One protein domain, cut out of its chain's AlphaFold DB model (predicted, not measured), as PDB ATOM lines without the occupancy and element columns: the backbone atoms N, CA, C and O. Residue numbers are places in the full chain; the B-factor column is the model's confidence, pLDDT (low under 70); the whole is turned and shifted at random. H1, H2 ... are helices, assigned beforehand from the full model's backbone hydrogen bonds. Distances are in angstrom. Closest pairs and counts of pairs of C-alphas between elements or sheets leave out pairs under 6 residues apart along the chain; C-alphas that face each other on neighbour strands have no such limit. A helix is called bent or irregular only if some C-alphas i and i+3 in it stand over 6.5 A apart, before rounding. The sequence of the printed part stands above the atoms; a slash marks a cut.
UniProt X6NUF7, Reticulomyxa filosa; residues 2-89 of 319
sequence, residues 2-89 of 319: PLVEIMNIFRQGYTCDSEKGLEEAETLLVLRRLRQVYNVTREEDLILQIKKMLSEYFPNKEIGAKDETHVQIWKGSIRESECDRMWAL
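AT A GLANCE: This is residues 2 to 89 of the 319 residues of a protein of Reticulomyxa filosa (UniProt X6NUF7). A helical hairpin, H1 and H2, has the long helix H4 packed slantwise on one side of it: H4 crosses the later part of H2 and reaches H1 with its last residues. H3 stands off to the side of the later part of H2, nearest to it at Arg 35, turned about perpendicular to it and touching no helix, and from its end a long loop leads to H4, with residues 59 to 66 sticking out. The printed part has 88 residues with four named helices, H1, H2, H3 and H4 in chain order, and no named strand; the class is all helix. It is only just compact, close to loose, with a radius of gyration of the C-alphas of 14.4 A and spans of 39 by 31 by 19 A.

HOW THE PARTS SIT: Start with H1, residues 3 to 15, and pass the tight link to H2, residues 19 to 37. These two form a hairpin: they touch, at a shallow tilt of 22 degrees, opposite ways, and their closest C-alphas, of Gly 13 and Gly 21, are 4.2 A apart. Look next at H3, residues 43 to 57, which is close to H2 but not clearly touching; the closest C-alphas, of Arg 35 and Leu 46, are 6.6 A apart, and the lines are about perpendicular at 87 degrees. H1 and H3 are apart. Now go to H4, residues 69 to 89, which touches H2 at residues 29 to 37 of H2 alone. Their closest C-alphas, of Val 30 and Ile 78, are 6.2 A apart, at a steep tilt of 41 degrees, opposite ways. Residues 85 to 89 of H4 touch residues 7 to 11 of H1, with the C-alphas of Arg 11 and Leu 89 closest at 6.3 A; this tilt is steep, 55 degrees, the same way. H3 and H4 are apart. The helix packing is mostly crossed, only just, with 1 of 3 tilted pairs shallow. In H1, H2, H3 and H4 every O i to N i+4 pair is within hydrogen-bond range.

IN THESE COORDINATES: Find C-alpha 3 at (246.270, 406.740, 290.075); from there H1 runs 18.4 A to C-alpha 15. H2 begins at C-alpha 19, at (248.084, 425.424, 285.466), and runs 26.9 A to C-alpha 37. H3 runs 19.7 A from C-alpha 43 to C-alpha 57; it is neither bent nor irregular, but only just: C-alphas 54 and 57 are 6.3 A apart. H4, the longest helix, runs 30.9 A from C-alpha 69 to C-alpha 89 at (257.372, 413.256, 283.795).

THE WHOLE: The two C-alphas farthest apart are those of Cys 16 and Ala 65, at 40.1 A. Without residues 59 to 66, which stand free, the body spans 37 by 23 by 22 A. The link from H3 to H4, 11 residues, is long, and the link from H2 to H3 is tight. The printed part has no cut. The mean pLDDT of the printed part is 89.9, and residue 64 is the one printed residue under 70.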
ATOM      1  N   PRO A   2     241.499 405.867 289.184       89.94
ATOM      2  CA  PRO A   2     242.811 405.223 289.302       89.94
ATOM      3  C   PRO A   2     243.980 406.222 289.330       89.94
ATOM      4  O   PRO A   2     243.894 407.307 288.770       89.94
ATOM      5  N   LEU A   3     245.102 405.850 289.961       88.69
ATOM      6  CA  LEU A   3     246.270 406.740 290.075       88.69
ATOM      7  C   LEU A   3     246.915 407.049 288.713       88.69
ATOM      8  O   LEU A   3     247.409 408.150 288.518       88.69
ATOM      9  N   VAL A   4     246.899 406.094 287.778       90.00
ATOM     10  CA  VAL A   4     247.466 406.266 286.428       90.00
ATOM     11  C   VAL A   4     246.737 407.367 285.656       90.00
ATOM     12  O   VAL A   4     247.383 408.193 285.024       90.00
ATOM     13  N   GLU A   5     245.409 407.428 285.762       93.19
ATOM     14  CA  GLU A   5     244.611 408.484 285.129       93.19
ATOM     15  C   GLU A   5     244.956 409.862 285.702       93.19
ATOM     16  O   GLU A   5     245.208 410.788 284.938       93.19
ATOM     17  N   ILE A   6     245.087 409.981 287.029       94.81
ATOM     18  CA  ILE A   6     245.493 411.240 287.676       94.81
ATOM     19  C   ILE A   6     246.897 411.671 287.213       94.81
ATOM     20  O   ILE A   6     247.130 412.845 286.933       94.81
ATOM     21  N   MET A   7     247.835 410.725 287.079       93.56
ATOM     22  CA  MET A   7     249.175 411.016 286.553       93.56
ATOM     23  C   MET A   7     249.142 411.437 285.080       93.56
ATOM     24  O   MET A   7     249.944 412.274 284.677       93.56
ATOM     25  N   ASN A   8     248.214 410.914 284.278       93.75
ATOM     26  CA  ASN A   8     248.039 411.349 282.893       93.75
ATOM     27  C   ASN A   8     247.491 412.779 282.811       93.75
ATOM     28  O   ASN A   8     248.008 413.553 282.010       93.75
ATOM     29  N   ILE A   9     246.532 413.150 283.670       95.75
ATOM     30  CA  ILE A   9     246.060 414.543 283.806       95.75
ATOM     31  C   ILE A   9     247.244 415.455 284.147       95.75
ATOM     32  O   ILE A   9     247.465 416.457 283.471       95.75
ATOM     33  N   PHE A  10     248.068 415.065 285.128       95.56
ATOM     34  CA  PHE A  10     249.260 415.830 285.504       95.56
ATOM     35  C   PHE A  10     250.244 415.991 284.339       95.56
ATOM     36  O   PHE A  10     250.705 417.097 284.063       95.56
ATOM     37  N   ARG A  11     250.554 414.900 283.629       95.00
ATOM     38  CA  ARG A  11     251.463 414.919 282.474       95.00
ATOM     39  C   ARG A  11     250.942 415.809 281.352       95.00
ATOM     40  O   ARG A  11     251.714 416.583 280.803       95.00
ATOM     41  N   GLN A  12     249.655 415.718 281.027       95.56
ATOM     42  CA  GLN A  12     249.027 416.579 280.024       95.56
ATOM     43  C   GLN A  12     249.070 418.045 280.455       95.56
ATOM     44  O   GLN A  12     249.483 418.890 279.666       95.56
ATOM     45  N   GLY A  13     248.743 418.337 281.718       95.81
ATOM     46  CA  GLY A  13     248.874 419.676 282.288       95.81
ATOM     47  C   GLY A  13     250.296 420.224 282.165       95.81
ATOM     48  O   GLY A  13     250.482 421.357 281.742       95.81
ATOM     49  N   TYR A  14     251.306 419.397 282.439       95.88
ATOM     50  CA  TYR A  14     252.715 419.774 282.322       95.88
ATOM     51  C   TYR A  14     253.183 419.975 280.874       95.88
ATOM     52  O   TYR A  14     253.990 420.859 280.605       95.88
ATOM     53  N   THR A  15     252.719 419.150 279.933       94.62
ATOM     54  CA  THR A  15     253.092 419.264 278.515       94.62
ATOM     55  C   THR A  15     252.406 420.444 277.831       94.62
ATOM     56  O   THR A  15     252.994 421.054 276.947       94.62
ATOM     57  N   CYS A  16     251.179 420.772 278.232       94.81
ATOM     58  CA  CYS A  16     250.411 421.881 277.672       94.81
ATOM     59  C   CYS A  16     250.588 423.199 278.445       94.81
ATOM     60  O   CYS A  16     249.828 424.130 278.190       94.81
ATOM     61  N   ASP A  17     251.510 423.251 279.415       92.06
ATOM     62  CA  ASP A  17     251.695 424.372 280.351       92.06
ATOM     63  C   ASP A  17     250.360 424.886 280.939       92.06
ATOM     64  O   ASP A  17     250.113 426.081 281.090       92.06
ATOM     65  N   SER A  18     249.461 423.953 281.268       94.25
ATOM     66  CA  SER A  18     248.139 424.237 281.821       94.25
ATOM     67  C   SER A  18     248.167 424.165 283.344       94.25
ATOM     68  O   SER A  18     248.124 423.077 283.925       94.25
ATOM     69  N   GLU A  19     248.164 425.327 283.999       90.62
ATOM     70  CA  GLU A  19     248.084 425.424 285.466       90.62
ATOM     71  C   GLU A  19     246.861 424.686 286.016       90.62
ATOM     72  O   GLU A  19     246.986 423.886 286.940       90.62
ATOM     73  N   LYS A  20     245.704 424.842 285.363       93.75
ATOM     74  CA  LYS A  20     244.465 424.150 285.735       93.75
ATOM     75  C   LYS A  20     244.627 422.625 285.753       93.75
ATOM     76  O   LYS A  20     244.134 421.975 286.669       93.75
ATOM     77  N   GLY A  21     245.321 422.050 284.767       93.62
ATOM     78  CA  GLY A  21     245.572 420.604 284.720       93.62
ATOM     79  C   GLY A  21     246.507 420.127 285.838       93.62
ATOM     80  O   GLY A  21     246.298 419.058 286.415       93.62
ATOM     81  N   LEU A  22     247.513 420.936 286.187       93.25
ATOM     82  CA  LEU A  22     248.411 420.651 287.311       93.25
ATOM     83  C   LEU A  22     247.663 420.709 288.654       93.25
ATOM     84  O   LEU A  22     247.806 419.796 289.470       93.25
ATOM     85  N   GLU A  23     246.843 421.742 288.859       92.94
ATOM     86  CA  GLU A  23     246.027 421.945 290.064       92.94
ATOM     87  C   GLU A  23     244.953 420.867 290.236       92.94
ATOM     88  O   GLU A  23     244.743 420.365 291.345       92.94
ATOM     89  N   GLU A  24     244.293 420.469 289.146       95.62
ATOM     90  CA  GLU A  24     243.311 419.385 289.152       95.62
ATOM     91  C   GLU A  24     243.961 418.074 289.602       95.62
ATOM     92  O   GLU A  24     243.475 417.417 290.529       95.62
ATOM     93  N   ALA A  25     245.098 417.715 289.003       95.50
ATOM     94  CA  ALA A  25     245.809 416.503 289.381       95.50
ATOM     95  C   ALA A  25     246.292 416.550 290.839       95.50
ATOM     96  O   ALA A  25     246.150 415.564 291.563       95.50
ATOM     97  N   GLU A  26     246.821 417.687 291.298       93.12
ATOM     98  CA  GLU A  26     247.233 417.872 292.691       93.12
ATOM     99  C   GLU A  26     246.061 417.700 293.662       93.12
ATOM    100  O   GLU A  26     246.156 416.927 294.618       93.12
ATOM    101  N   THR A  27     244.923 418.329 293.370       93.75
ATOM    102  CA  THR A  27     243.700 418.216 294.172       93.75
ATOM    103  C   THR A  27     243.244 416.761 294.271       93.75
ATOM    104  O   THR A  27     242.992 416.250 295.365       93.75
ATOM    105  N   LEU A  28     243.205 416.048 293.143       95.44
ATOM    106  CA  LEU A  28     242.827 414.635 293.102       95.44
ATOM    107  C   LEU A  28     243.791 413.753 293.908       95.44
ATOM    108  O   LEU A  28     243.340 412.837 294.603       95.44
ATOM    109  N   LEU A  29     245.101 414.021 293.862       93.75
ATOM    110  CA  LEU A  29     246.102 413.301 294.659       93.75
ATOM    111  C   LEU A  29     245.908 413.546 296.158       93.75
ATOM    112  O   LEU A  29     245.870 412.586 296.933       93.75
ATOM    113  N   VAL A  30     245.732 414.803 296.563       92.31
ATOM    114  CA  VAL A  30     245.530 415.199 297.963       92.31
ATOM    115  C   VAL A  30     244.270 414.548 298.537       92.31
ATOM    116  O   VAL A  30     244.339 413.904 299.590       92.31
ATOM    117  N   LEU A  31     243.142 414.637 297.822       93.81
ATOM    118  CA  LEU A  31     241.868 414.030 298.218       93.81
ATOM    119  C   LEU A  31     241.955 412.505 298.277       93.81
ATOM    120  O   LEU A  31     241.472 411.880 299.223       93.81
ATOM    121  N   ARG A  32     242.625 411.888 297.296       93.44
ATOM    122  CA  ARG A  32     242.866 410.442 297.283       93.44
ATOM    123  C   ARG A  32     243.648 410.001 298.518       93.44
ATOM    124  O   ARG A  32     243.284 408.993 299.123       93.44
ATOM    125  N   ARG A  33     244.706 410.724 298.899       90.44
ATOM    126  CA  ARG A  33     245.495 410.408 300.101       90.44
ATOM    127  C   ARG A  33     244.705 410.656 301.381       90.44
ATOM    128  O   ARG A  33     244.757 409.811 302.266       90.44
ATOM    129  N   LEU A  34     243.931 411.738 301.454       92.31
ATOM    130  CA  LEU A  34     243.075 412.025 302.608       92.31
ATOM    131  C   LEU A  34     242.087 410.874 302.843       92.31
ATOM    132  O   LEU A  34     242.020 410.318 303.938       92.31
ATOM    133  N   ARG A  35     241.406 410.444 301.777       94.25
ATOM    134  CA  ARG A  35     240.493 409.300 301.804       94.25
ATOM    135  C   ARG A  35     241.176 408.022 302.307       94.25
ATOM    136  O   ARG A  35     240.596 407.304 303.113       94.25
ATOM    137  N   GLN A  36     242.392 407.736 301.836       91.12
ATOM    138  CA  GLN A  36     243.154 406.546 302.241       91.12
ATOM    139  C   GLN A  36     243.561 406.584 303.716       91.12
ATOM    140  O   GLN A  36     243.427 405.580 304.407       91.12
ATOM    141  N   VAL A  37     244.054 407.727 304.197       89.56
ATOM    142  CA  VAL A  37     244.556 407.872 305.571       89.56
ATOM    143  C   VAL A  37     243.428 407.793 306.595       89.56
ATOM    144  O   VAL A  37     243.585 407.131 307.616       89.56
ATOM    145  N   TYR A  38     242.282 408.413 306.309       92.12
ATOM    146  CA  TYR A  38     241.119 408.411 307.205       92.12
ATOM    147  C   TYR A  38     240.140 407.258 306.928       92.12
ATOM    148  O   TYR A  38     239.064 407.219 307.516       92.12
ATOM    149  N   ASN A  39     240.505 406.319 306.047       93.12
ATOM    150  CA  ASN A  39     239.687 405.168 305.652       93.12
ATOM    151  C   ASN A  39     238.242 405.539 305.256       93.12
ATOM    152  O   ASN A  39     237.275 404.868 305.616       93.12
ATOM    153  N   VAL A  40     238.096 406.634 304.510       94.12
ATOM    154  CA  VAL A  40     236.794 407.161 304.103       94.12
ATOM    155  C   VAL A  40     236.285 406.421 302.863       94.12
ATOM    156  O   VAL A  40     237.012 406.219 301.883       94.12
ATOM    157  N   THR A  41     235.018 406.011 302.882       92.12
ATOM    158  CA  THR A  41     234.398 405.262 301.775       92.12
ATOM    159  C   THR A  41     233.331 406.063 301.038       92.12
ATOM    160  O   THR A  41     233.254 405.944 299.814       92.12
ATOM    161  N   ARG A  42     232.564 406.901 301.748       94.12
ATOM    162  CA  ARG A  42     231.492 407.738 301.194       94.12
ATOM    163  C   ARG A  42     231.969 409.162 300.924       94.12
ATOM    164  O   ARG A  42     232.861 409.675 301.593       94.12
ATOM    165  N   GLU A  43     231.344 409.809 299.948       93.25
ATOM    166  CA  GLU A  43     231.646 411.196 299.585       93.25
ATOM    167  C   GLU A  43     231.285 412.186 300.703       93.25
ATOM    168  O   GLU A  43     232.085 413.055 301.037       93.25
ATOM    169  N   GLU A  44     230.124 412.007 301.337       95.38
ATOM    170  CA  GLU A  44     229.647 412.852 302.443       95.38
ATOM    171  C   GLU A  44     230.645 412.887 303.610       95.38
ATOM    172  O   GLU A  44     230.980 413.959 304.118       95.38
ATOM    173  N   ASP A  45     231.190 411.723 303.972       95.56
ATOM    174  CA  ASP A  45     232.203 411.581 305.020       95.56
ATOM    175  C   ASP A  45     233.518 412.276 304.633       95.56
ATOM    176  O   ASP A  45     234.199 412.850 305.483       95.56
ATOM    177  N   LEU A  46     233.880 412.266 303.342       94.69
ATOM    178  CA  LEU A  46     235.081 412.945 302.855       94.69
ATOM    179  C   LEU A  46     234.909 414.462 302.937       94.69
ATOM    180  O   LEU A  46     235.816 415.152 303.394       94.69
ATOM    181  N   ILE A  47     233.739 414.973 302.550       95.50
ATOM    182  CA  ILE A  47     233.392 416.392 302.680       95.50
ATOM    183  C   ILE A  47     233.424 416.808 304.152       95.50
ATOM    184  O   ILE A  47     233.993 417.852 304.477       95.50
ATOM    185  N   LEU A  48     232.855 415.999 305.049       95.25
ATOM    186  CA  LEU A  48     232.889 416.262 306.486       95.25
ATOM    187  C   LEU A  48     234.327 416.287 307.014       95.25
ATOM    188  O   LEU A  48     234.695 417.207 307.743       95.25
ATOM    189  N   GLN A  49     235.160 415.332 306.597       95.25
ATOM    190  CA  GLN A  49     236.565 415.281 306.985       95.25
ATOM    191  C   GLN A  49     237.340 416.508 306.483       95.25
ATOM    192  O   GLN A  49     238.122 417.080 307.237       95.25
ATOM    193  N   ILE A  50     237.109 416.951 305.244       94.31
ATOM    194  CA  ILE A  50     237.716 418.175 304.695       94.31
ATOM    195  C   ILE A  50     237.287 419.393 305.510       94.31
ATOM    196  O   ILE A  50     238.141 420.180 305.915       94.31
ATOM    197  N   LYS A  51     235.984 419.533 305.785       94.88
ATOM    198  CA  LYS A  51     235.455 420.623 306.613       94.88
ATOM    199  C   LYS A  51     236.130 420.630 307.977       94.88
ATOM    200  O   LYS A  51     236.709 421.645 308.331       94.88
ATOM    201  N   LYS A  52     236.185 419.485 308.662       93.50
ATOM    202  CA  LYS A  52     236.879 419.336 309.945       93.50
ATOM    203  C   LYS A  52     238.345 419.776 309.872       93.50
ATOM    204  O   LYS A  52     238.814 420.505 310.741       93.50
ATOM    205  N   MET A  53     239.084 419.372 308.836       91.94
ATOM    206  CA  MET A  53     240.477 419.806 308.676       91.94
ATOM    207  C   MET A  53     240.590 421.332 308.535       91.94
ATOM    208  O   MET A  53     241.447 421.940 309.175       91.94
ATOM    209  N   LEU A  54     239.721 421.948 307.730       92.56
ATOM    210  CA  LEU A  54     239.765 423.379 307.419       92.56
ATOM    211  C   LEU A  54     239.205 424.278 308.526       92.56
ATOM    212  O   LEU A  54     239.733 425.368 308.717       92.56
ATOM    213  N   SER A  55     238.152 423.860 309.232       92.69
ATOM    214  CA  SER A  55     237.477 424.679 310.248       92.69
ATOM    215  C   SER A  55     237.942 424.396 311.672       92.69
ATOM    216  O   SER A  55     237.829 425.275 312.519       92.69
ATOM    217  N   GLU A  56     238.452 423.194 311.952       91.31
ATOM    218  CA  GLU A  56     238.838 422.792 313.308       91.31
ATOM    219  C   GLU A  56     240.340 422.539 313.419       91.31
ATOM    220  O   GLU A  56     240.992 423.138 314.267       91.31
ATOM    221  N   TYR A  57     240.917 421.678 312.577       90.62
ATOM    222  CA  TYR A  57     242.302 421.245 312.780       90.62
ATOM    223  C   TYR A  57     243.322 422.352 312.503       90.62
ATOM    224  O   TYR A  57     244.106 422.708 313.379       90.62
ATOM    225  N   PHE A  58     243.332 422.902 311.284       87.56
ATOM    226  CA  PHE A  58     244.335 423.897 310.898       87.56
ATOM    227  C   PHE A  58     244.206 425.232 311.643       87.56
ATOM    228  O   PHE A  58     245.244 425.737 312.069       87.56
ATOM    229  N   PRO A  59     243.000 425.803 311.854       89.69
ATOM    230  CA  PRO A  59     242.863 427.075 312.564       89.69
ATOM    231  C   PRO A  59     243.288 427.014 314.032       89.69
ATOM    232  O   PRO A  59     243.805 427.995 314.554       89.69
ATOM    233  N   ASN A  60     243.100 425.865 314.690       87.81
ATOM    234  CA  ASN A  60     243.449 425.689 316.102       87.81
ATOM    235  C   ASN A  60     244.866 425.134 316.301       87.81
ATOM    236  O   ASN A  60     245.267 424.856 317.432       87.81
ATOM    237  N   LYS A  61     245.633 424.929 315.222       82.81
ATOM    238  CA  LYS A  61     246.971 424.362 315.334       82.81
ATOM    239  C   LYS A  61     247.969 425.411 315.822       82.81
ATOM    240  O   LYS A  61     248.293 426.357 315.107       82.81
ATOM    241  N   GLU A  62     248.556 425.162 316.988       79.81
ATOM    242  CA  GLU A  62     249.676 425.955 317.490       79.81
ATOM    243  C   GLU A  62     250.917 425.831 316.589       79.81
ATOM    244  O   GLU A  62     251.304 424.749 316.127       79.81
ATOM    245  N   ILE A  63     251.570 426.967 316.347       75.00
ATOM    246  CA  ILE A  63     252.793 427.036 315.548       75.00
ATOM    247  C   ILE A  63     253.897 426.257 316.271       75.00
ATOM    248  O   ILE A  63     254.206 426.518 317.428       75.00
ATOM    249  N   GLY A  64     254.504 425.294 315.577       69.50
ATOM    250  CA  GLY A  64     255.554 424.436 316.138       69.50
ATOM    251  C   GLY A  64     255.041 423.188 316.865       69.50
ATOM    252  O   GLY A  64     255.840 422.292 317.131       69.50
ATOM    253  N   ALA A  65     253.732 423.062 317.112       73.25
ATOM    254  CA  ALA A  65     253.172 421.851 317.701       73.25
ATOM    255  C   ALA A  65     253.241 420.653 316.736       73.25
ATOM    256  O   ALA A  65     253.050 420.767 315.512       73.25
ATOM    257  N   LYS A  66     253.485 419.469 317.311       74.19
ATOM    258  CA  LYS A  66     253.522 418.197 316.582       74.19
ATOM    259  C   LYS A  66     252.147 417.919 315.967       74.19
ATOM    260  O   LYS A  66     251.124 418.055 316.626       74.19
ATOM    261  N   ASP A  67     252.127 417.563 314.682       80.12
ATOM    262  CA  ASP A  67     250.888 417.183 313.991       80.12
ATOM    263  C   ASP A  67     250.282 415.903 314.603       80.12
ATOM    264  O   ASP A  67     251.000 415.064 315.150       80.12
ATOM    265  N   GLU A  68     248.976 415.693 314.441       83.62
ATOM    266  CA  GLU A  68     248.353 414.400 314.748       83.62
ATOM    267  C   GLU A  68     248.907 413.306 313.828       83.62
ATOM    268  O   GLU A  68     249.273 413.571 312.680       83.62
ATOM    269  N   THR A  69     248.923 412.054 314.291       80.81
ATOM    270  CA  THR A  69     249.485 410.917 313.540       80.81
ATOM    271  C   THR A  69     248.917 410.805 312.123       80.81
ATOM    272  O   THR A  69     249.673 410.650 311.166       80.81
ATOM    273  N   HIS A  70     247.596 410.928 311.956       84.19
ATOM    274  CA  HIS A  70     246.969 410.873 310.632       84.19
ATOM    275  C   HIS A  70     247.410 412.040 309.740       84.19
ATOM    276  O   HIS A  70     247.716 411.836 308.567       84.19
ATOM    277  N   VAL A  71     247.531 413.246 310.294       85.06
ATOM    278  CA  VAL A  71     247.979 414.426 309.544       85.06
ATOM    279  C   VAL A  71     249.441 414.288 309.113       85.06
ATOM    280  O   VAL A  71     249.773 414.627 307.978       85.06
ATOM    281  N   GLN A  72     250.309 413.726 309.959       79.31
ATOM    282  CA  GLN A  72     251.695 413.411 309.588       79.31
ATOM    283  C   GLN A  72     251.761 412.423 308.418       79.31
ATOM    284  O   GLN A  72     252.452 412.684 307.432       79.31
ATOM    285  N   ILE A  73     251.004 411.322 308.493       79.00
ATOM    286  CA  ILE A  73     250.941 410.311 307.425       79.00
ATOM    287  C   ILE A  73     250.415 410.935 306.129       79.00
ATOM    288  O   ILE A  73     250.941 410.673 305.044       79.00
ATOM    289  N   TRP A  74     249.389 411.780 306.226       83.81
ATOM    290  CA  TRP A  74     248.806 412.454 305.073       83.81
ATOM    291  C   TRP A  74     249.793 413.425 304.417       83.81
ATOM    292  O   TRP A  74     250.023 413.318 303.213       83.81
ATOM    293  N   LYS A  75     250.465 414.285 305.195       82.31
ATOM    294  CA  LYS A  75     251.535 415.173 304.704       82.31
ATOM    295  C   LYS A  75     252.673 414.394 304.041       82.31
ATOM    296  O   LYS A  75     253.121 414.770 302.960       82.31
ATOM    297  N   GLY A  76     253.114 413.292 304.652       78.44
ATOM    298  CA  GLY A  76     254.117 412.402 304.063       78.44
ATOM    299  C   GLY A  76     253.661 411.821 302.723       78.44
ATOM    300  O   GLY A  76     254.396 411.872 301.742       78.44
ATOM    301  N   SER A  77     252.407 411.374 302.644       82.62
ATOM    302  CA  SER A  77     251.819 410.803 301.425       82.62
ATOM    303  C   SER A  77     251.657 411.822 300.288       82.62
ATOM    304  O   SER A  77     251.727 411.451 299.116       82.62
ATOM    305  N   ILE A  78     251.436 413.101 300.616       84.31
ATOM    306  CA  ILE A  78     251.437 414.195 299.635       84.31
ATOM    307  C   ILE A  78     252.844 414.351 299.049       84.31
ATOM    308  O   ILE A  78     252.992 414.404 297.833       84.31
ATOM    309  N   ARG A  79     253.891 414.323 299.876       81.69
ATOM    310  CA  ARG A  79     255.282 414.428 299.405       81.69
ATOM    311  C   ARG A  79     255.757 413.222 298.606       81.69
ATOM    312  O   ARG A  79     256.476 413.399 297.628       81.69
ATOM    313  N   GLU A  80     255.320 412.014 298.969       85.00
ATOM    314  CA  GLU A  80     255.511 410.832 298.118       85.00
ATOM    315  C   GLU A  80     254.921 411.096 296.721       85.00
ATOM    316  O   GLU A  80     255.579 410.839 295.715       85.00
ATOM    317  N   SER A  81     253.735 411.717 296.648       87.81
ATOM    318  CA  SER A  81     253.109 412.061 295.366       87.81
ATOM    319  C   SER A  81     253.836 413.168 294.588       87.81
ATOM    320  O   SER A  81     253.817 413.147 293.363       87.81
ATOM    321  N   GLU A  82     254.526 414.104 295.253       89.00
ATOM    322  CA  GLU A  82     255.411 415.075 294.582       89.00
ATOM    323  C   GLU A  82     256.556 414.369 293.848       89.00
ATOM    324  O   GLU A  82     256.855 414.691 292.697       89.00
ATOM    325  N   CYS A  83     257.156 413.360 294.486       87.69
ATOM    326  CA  CYS A  83     258.191 412.539 293.867       87.69
ATOM    327  C   CYS A  83     257.627 411.662 292.738       87.69
ATOM    328  O   CYS A  83     258.208 411.610 291.655       87.69
ATOM    329  N   ASP A  84     256.473 411.023 292.953       89.94
ATOM    330  CA  ASP A  84     255.806 410.212 291.928       89.94
ATOM    331  C   ASP A  84     255.507 411.040 290.669       89.94
ATOM    332  O   ASP A  84     255.718 410.568 289.552       89.94
ATOM    333  N   ARG A  85     255.065 412.295 290.842       92.19
ATOM    334  CA  ARG A  85     254.841 413.249 289.748       92.19
ATOM    335  C   ARG A  85     256.125 413.534 288.969       92.19
ATOM    336  O   ARG A  85     256.101 413.477 287.743       92.19
ATOM    337  N   MET A  86     257.244 413.765 289.660       91.31
ATOM    338  CA  MET A  86     258.545 413.983 289.017       91.31
ATOM    339  C   MET A  86     258.944 412.789 288.143       91.31
ATOM    340  O   MET A  86     259.261 412.964 286.966       91.31
ATOM    341  N   TRP A  87     258.852 411.570 288.678       89.00
ATOM    342  CA  TRP A  87     259.180 410.358 287.926       89.00
ATOM    343  C   TRP A  87     258.214 410.098 286.767       89.00
ATOM    344  O   TRP A  87     258.651 409.689 285.690       89.00
ATOM    345  N   ALA A  88     256.929 410.415 286.931       90.69
ATOM    346  CA  ALA A  88     255.949 410.306 285.855       90.69
ATOM    347  C   ALA A  88     256.296 411.201 284.650       90.69
ATOM    348  O   ALA A  88     256.085 410.784 283.508       90.69
ATOM    349  N   LEU A  89     256.874 412.389 284.875       92.44
ATOM    350  CA  LEU A  89     257.372 413.256 283.795       92.44
ATOM    351  C   LEU A  89     258.581 412.657 283.067       92.44
ATOM    352  O   LEU A  89     258.754 412.892 281.876       92.44
TER     353      LEU A  89